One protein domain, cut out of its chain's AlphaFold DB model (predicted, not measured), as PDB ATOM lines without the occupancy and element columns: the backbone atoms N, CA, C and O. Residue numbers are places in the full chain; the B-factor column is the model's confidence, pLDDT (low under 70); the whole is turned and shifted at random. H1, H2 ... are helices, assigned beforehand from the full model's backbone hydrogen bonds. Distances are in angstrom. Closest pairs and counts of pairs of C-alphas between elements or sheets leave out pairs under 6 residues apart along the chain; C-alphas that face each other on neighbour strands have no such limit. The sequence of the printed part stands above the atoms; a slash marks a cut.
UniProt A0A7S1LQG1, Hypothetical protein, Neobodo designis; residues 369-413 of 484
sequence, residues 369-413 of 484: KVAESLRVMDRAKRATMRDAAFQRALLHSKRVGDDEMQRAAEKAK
ATOM      1  N   LYS A 369     -58.409 -20.292  46.828       84.56
ATOM      2  CA  LYS A 369     -58.255 -19.105  47.690       84.56
ATOM      3  C   LYS A 369     -57.302 -18.091  47.065       84.56
ATOM      4  O   LYS A 369     -57.606 -16.898  47.030       84.56
ATOM      5  N   VAL A 370     -56.185 -18.563  46.511       79.81
ATOM      6  CA  VAL A 370     -55.236 -17.709  45.780       79.81
ATOM      7  C   VAL A 370     -55.898 -17.140  44.525       79.81
ATOM      8  O   VAL A 370     -55.748 -15.953  44.238       79.81
ATOM      9  N   ALA A 371     -56.712 -17.939  43.829       86.19
ATOM     10  CA  ALA A 371     -57.503 -17.461  42.696       86.19
ATOM     11  C   ALA A 371     -58.450 -16.314  43.074       86.19
ATOM     12  O   ALA A 371     -58.544 -15.325  42.342       86.19
ATOM     13  N   GLU A 372     -59.142 -16.423  44.210       87.94
ATOM     14  CA  GLU A 372     -60.044 -15.368  44.671       87.94
ATOM     15  C   GLU A 372     -59.283 -14.116  45.122       87.94
ATOM     16  O   GLU A 372     -59.659 -13.008  44.740       87.94
ATOM     17  N   SER A 373     -58.153 -14.274  45.817       84.44
ATOM     18  CA  SER A 373     -57.279 -13.152  46.189       84.44
ATOM     19  C   SER A 373     -56.780 -12.376  44.962       84.44
ATOM     20  O   SER A 373     -56.897 -11.147  44.905       84.44
ATOM     21  N   LEU A 374     -56.340 -13.073  43.905       88.06
ATOM     22  CA  LEU A 374     -55.955 -12.431  42.644       88.06
ATOM     23  C   LEU A 374     -57.124 -11.690  41.982       88.06
ATOM     24  O   LEU A 374     -56.938 -10.589  41.462       88.06
ATOM     25  N   ARG A 375     -58.346 -12.235  42.028       88.81
ATOM     26  CA  ARG A 375     -59.538 -11.550  41.493       88.81
ATOM     27  C   ARG A 375     -59.881 -10.291  42.283       88.81
ATOM     28  O   ARG A 375     -60.243  -9.285  41.669       88.81
ATOM     29  N   VAL A 376     -59.784 -10.332  43.611       89.38
ATOM     30  CA  VAL A 376     -59.993  -9.165  44.481       89.38
ATOM     31  C   VAL A 376     -58.951  -8.094  44.173       89.38
ATOM     32  O   VAL A 376     -59.313  -6.941  43.933       89.38
ATOM     33  N   MET A 377     -57.682  -8.482  44.059       82.81
ATOM     34  CA  MET A 377     -56.591  -7.587  43.682       82.81
ATOM     35  C   MET A 377     -56.806  -6.969  42.293       82.81
ATOM     36  O   MET A 377     -56.653  -5.762  42.120       82.81
ATOM     37  N   ASP A 378     -57.249  -7.752  41.307       82.94
ATOM     38  CA  ASP A 378     -57.569  -7.256  39.965       82.94
ATOM     39  C   ASP A 378     -58.778  -6.311  39.950       82.94
ATOM     40  O   ASP A 378     -58.837  -5.388  39.129       82.94
ATOM     41  N   ARG A 379     -59.771  -6.529  40.821       86.06
ATOM     42  CA  ARG A 379     -60.899  -5.601  41.002       86.06
ATOM     43  C   ARG A 379     -60.425  -4.302  41.644       86.06
ATOM     44  O   ARG A 379     -60.755  -3.238  41.124       86.06
ATOM     45  N   ALA A 380     -59.606  -4.383  42.691       77.88
ATOM     46  CA  ALA A 380     -59.011  -3.224  43.350       77.88
ATOM     47  C   ALA A 380     -58.140  -2.419  42.375       77.88
ATOM     48  O   ALA A 380     -58.327  -1.215  42.234       77.88
ATOM     49  N   LYS A 381     -57.280  -3.089  41.599       82.50
ATOM     50  CA  LYS A 381     -56.453  -2.468  40.556       82.50
ATOM     51  C   LYS A 381     -57.293  -1.792  39.477       82.50
ATOM     52  O   LYS A 381     -56.953  -0.708  39.017       82.50
ATOM     53  N   ARG A 382     -58.402  -2.404  39.054       78.06
ATOM     54  CA  ARG A 382     -59.333  -1.779  38.100       78.06
ATOM     55  C   ARG A 382     -60.057  -0.577  38.700       78.06
ATOM     56  O   ARG A 382     -60.291   0.385  37.975       78.06
ATOM     57  N   ALA A 383     -60.405  -0.624  39.982       75.50
ATOM     58  CA  ALA A 383     -61.026   0.494  40.681       75.50
ATOM     59  C   ALA A 383     -60.052   1.674  40.820       75.50
ATOM     60  O   ALA A 383     -60.393   2.785  40.426       75.50
ATOM     61  N   THR A 384     -58.813   1.428  41.253       74.19
ATOM     62  CA  THR A 384     -57.778   2.468  41.376       74.19
ATOM     63  C   THR A 384     -57.357   3.025  40.018       74.19
ATOM     64  O   THR A 384     -57.219   4.231  39.866       74.19
ATOM     65  N   MET A 385     -57.258   2.191  38.980       70.56
ATOM     66  CA  MET A 385     -56.994   2.657  37.610       70.56
ATOM     67  C   MET A 385     -58.132   3.497  37.015       70.56
ATOM     68  O   MET A 385     -57.895   4.231  36.059       70.56
ATOM     69  N   ARG A 386     -59.364   3.392  37.534       76.25
ATOM     70  CA  ARG A 386     -60.508   4.232  37.130       76.25
ATOM     71  C   ARG A 386     -60.608   5.530  37.926       76.25
ATOM     72  O   ARG A 386     -61.366   6.409  37.523       76.25
ATOM     73  N   ASP A 387     -59.850   5.666  39.008       82.88
ATOM     74  CA  ASP A 387     -59.785   6.905  39.767       82.88
ATOM     75  C   ASP A 387     -59.070   7.991  38.944       82.88
ATOM     76  O   ASP A 387     -57.905   7.867  38.553       82.88
ATOM     77  N   ALA A 388     -59.789   9.077  38.664       76.81
ATOM     78  CA  ALA A 388     -59.288  10.208  37.896       76.81
ATOM     79  C   ALA A 388     -58.091  10.893  38.578       76.81
ATOM     80  O   ALA A 388     -57.226  11.439  37.886       76.81
ATOM     81  N   ALA A 389     -58.008  10.858  39.913       74.94
ATOM     82  CA  ALA A 389     -56.862  11.387  40.648       74.94
ATOM     83  C   ALA A 389     -55.610  10.535  40.398       74.94
ATOM     84  O   ALA A 389     -54.547  11.066  40.065       74.94
ATOM     85  N   PHE A 390     -55.758   9.211  40.450       77.56
ATOM     86  CA  PHE A 390     -54.681   8.267  40.168       77.56
ATOM     87  C   PHE A 390     -54.211   8.338  38.707       77.56
ATOM     88  O   PHE A 390     -53.009   8.386  38.442       77.56
ATOM     89  N   GLN A 391     -55.131   8.450  37.744       81.38
ATOM     90  CA  GLN A 391     -54.772   8.634  36.332       81.38
ATOM     91  C   GLN A 391     -53.991   9.931  36.091       81.38
ATOM     92  O   GLN A 391     -53.014   9.940  35.339       81.38
ATOM     93  N   ARG A 392     -54.385  11.033  36.744       79.25
ATOM     94  CA  ARG A 392     -53.639  12.300  36.678       79.25
ATOM     95  C   ARG A 392     -52.243  12.159  37.284       79.25
ATOM     96  O   ARG A 392     -51.290  12.653  36.686       79.25
ATOM     97  N   ALA A 393     -52.110  11.450  38.405       77.75
ATOM     98  CA  ALA A 393     -50.820  11.178  39.035       77.75
ATOM     99  C   ALA A 393     -49.903  10.317  38.147       77.75
ATOM    100  O   ALA A 393     -48.732  10.651  37.979       77.75
ATOM    101  N   LEU A 394     -50.437   9.271  37.503       83.88
ATOM    102  CA  LEU A 394     -49.692   8.442  36.546       83.88
ATOM    103  C   LEU A 394     -49.241   9.230  35.311       83.88
ATOM    104  O   LEU A 394     -48.106   9.085  34.860       83.88
ATOM    105  N   LEU A 395     -50.106  10.082  34.755       84.25
ATOM    106  CA  LEU A 395     -49.734  10.939  33.627       84.25
ATOM    107  C   LEU A 395     -48.668  11.963  34.024       84.25
ATOM    108  O   LEU A 395     -47.783  12.257  33.223       84.25
ATOM    109  N   HIS A 396     -48.736  12.491  35.245       84.12
ATOM    110  CA  HIS A 396     -47.713  13.382  35.775       84.12
ATOM    111  C   HIS A 396     -46.376  12.654  35.965       84.12
ATOM    112  O   HIS A 396     -45.360  13.150  35.490       84.12
ATOM    113  N   SER A 397     -46.357  11.465  36.583       77.56
ATOM    114  CA  SER A 397     -45.108  10.713  36.783       77.56
ATOM    115  C   SER A 397     -44.469  10.303  35.458       77.56
ATOM    116  O   SER A 397     -43.259  10.440  35.295       77.56
ATOM    117  N   LYS A 398     -45.281   9.894  34.475       82.75
ATOM    118  CA  LYS A 398     -44.794   9.567  33.135       82.75
ATOM    119  C   LYS A 398     -44.162  10.778  32.449       82.75
ATOM    120  O   LYS A 398     -43.077  10.650  31.900       82.75
ATOM    121  N   ARG A 399     -44.797  11.955  32.527       80.38
ATOM    122  CA  ARG A 399     -44.230  13.203  31.982       80.38
ATOM    123  C   ARG A 399     -42.906  13.565  32.649       80.38
ATOM    124  O   ARG A 399     -41.961  13.886  31.947       80.38
ATOM    125  N   VAL A 400     -42.823  13.458  33.976       81.38
ATOM    126  CA  VAL A 400     -41.575  13.726  34.709       81.38
ATOM    127  C   VAL A 400     -40.471  12.749  34.295       81.38
ATOM    128  O   VAL A 400     -39.356  13.185  34.029       81.38
ATOM    129  N   GLY A 401     -40.776  11.455  34.168       81.75
ATOM    130  CA  GLY A 401     -39.810  10.454  33.704       81.75
ATOM    131  C   GLY A 401     -39.356  10.682  32.258       81.75
ATOM    132  O   GLY A 401     -38.167  10.585  31.961       81.75
ATOM    133  N   ASP A 402     -40.278  11.046  31.364       82.44
ATOM    134  CA  ASP A 402     -39.956  11.392  29.978       82.44
ATOM    135  C   ASP A 402     -39.065  12.649  29.910       82.44
ATOM    136  O   ASP A 402     -38.090  12.670  29.158       82.44
ATOM    137  N   ASP A 403     -39.337  13.664  30.736       82.69
ATOM    138  CA  ASP A 403     -38.527  14.884  30.836       82.69
ATOM    139  C   ASP A 403     -37.129  14.604  31.418       82.69
ATOM    140  O   ASP A 403     -36.131  15.174  30.966       82.69
ATOM    141  N   GLU A 404     -37.018  13.710  32.404       78.00
ATOM    142  CA  GLU A 404     -35.735  13.273  32.963       78.00
ATOM    143  C   GLU A 404     -34.906  12.485  31.948       78.00
ATOM    144  O   GLU A 404     -33.716  12.766  31.786       78.00
ATOM    145  N   MET A 405     -35.525  11.563  31.206       76.88
ATOM    146  CA  MET A 405     -34.859  10.831  30.127       76.88
ATOM    147  C   MET A 405     -34.416  11.762  28.998       76.88
ATOM    148  O   MET A 405     -33.309  11.608  28.482       76.88
ATOM    149  N   GLN A 406     -35.230  12.754  28.633       79.06
ATOM    150  CA  GLN A 406     -34.851  13.756  27.636       79.06
ATOM    151  C   GLN A 406     -33.664  14.595  28.111       79.06
ATOM    152  O   GLN A 406     -32.688  14.743  27.377       79.06
ATOM    153  N   ARG A 407     -33.677  15.068  29.363       78.12
ATOM    154  CA  ARG A 407     -32.540  15.796  29.949       78.12
ATOM    155  C   ARG A 407     -31.284  14.933  30.050       78.12
ATOM    156  O   ARG A 407     -30.183  15.437  29.835       78.12
ATOM    157  N   ALA A 408     -31.423  13.649  30.373       73.00
ATOM    158  CA  ALA A 408     -30.308  12.708  30.392       73.00
ATOM    159  C   ALA A 408     -29.740  12.491  28.981       73.00
ATOM    160  O   ALA A 408     -28.529  12.568  28.799       73.00
ATOM    161  N   ALA A 409     -30.598  12.321  27.971       73.25
ATOM    162  CA  ALA A 409     -30.190  12.200  26.573       73.25
ATOM    163  C   ALA A 409     -29.516  13.480  26.045       73.25
ATOM    164  O   ALA A 409     -28.562  13.405  25.275       73.25
ATOM    165  N   GLU A 410     -29.962  14.663  26.475       75.44
ATOM    166  CA  GLU A 410     -29.323  15.939  26.136       75.44
ATOM    167  C   GLU A 410     -27.966  16.131  26.815       75.44
ATOM    168  O   GLU A 410     -27.039  16.628  26.176       75.44
ATOM    169  N   LYS A 411     -27.814  15.702  28.074       73.69
ATOM    170  CA  LYS A 411     -26.521  15.698  28.780       73.69
ATOM    171  C   LYS A 411     -25.550  14.649  28.231       73.69
ATOM    172  O   LYS A 411     -24.346  14.876  28.267       73.69
ATOM    173  N   ALA A 412     -26.068  13.528  27.733       56.69
ATOM    174  CA  ALA A 412     -25.290  12.446  27.136       56.69
ATOM    175  C   ALA A 412     -24.891  12.715  25.678       56.69
ATOM    176  O   ALA A 412     -24.066  11.981  25.136       56.69
ATOM    177  N   LYS A 413     -25.417  13.771  25.032       52.78
ATOM    178  CA  LYS A 413     -24.822  14.253  23.782       52.78
ATOM    179  C   LYS A 413     -23.384  14.657  24.103       52.78
ATOM    180  O   LYS A 413     -23.202  15.569  24.917       52.78
TER     181      LYS A 413
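This is residues 369 to 413 of the 484 residues of the protein "Hypothetical protein" of Neobodo designis (UniProt A0A7S1LQG1). Two straight helices, H1 and then the longer H2, meet near their ends and make a wide L with a single residue at its corner. The two arms stick out from that corner, with residues 369 to 384 and 395 to 413 standing free. The printed part has 45 residues, with two named helices and no named strand, and its class is all helix. It is extended, with a radius of gyration of the C-alphas of 16.8 A and spans of 53 by 23 by 6 A.

Start with H1, residues 369 to 386, and go on through the tight link at Asp 387 into H2, residues 388 to 412. The two are close but not clearly touching; their closest C-alphas, those of Met 385 and Gln 391, are 6.5 A apart. Their lines are about perpendicular, at 80 degrees. In H1 and H2 every O i to N i+4 pair is within hydrogen-bond range.

Find C-alpha 369 at (-58.255, -19.105, 47.690); from there H1 runs 25.7 A to C-alpha 386. H2 begins at C-alpha 388, at (-59.288, 10.208, 37.896), and runs 35.7 A to C-alpha 412 at (-25.290, 12.446, 27.136).

The C-alphas farthest apart, those of Lys 369 and Lys 413, are 52.9 A apart. The printed part has no cut. Look at the B-factor column for the model's confidence: the mean pLDDT of the printed part is 79.2, and residues 412 to 413 are under 70.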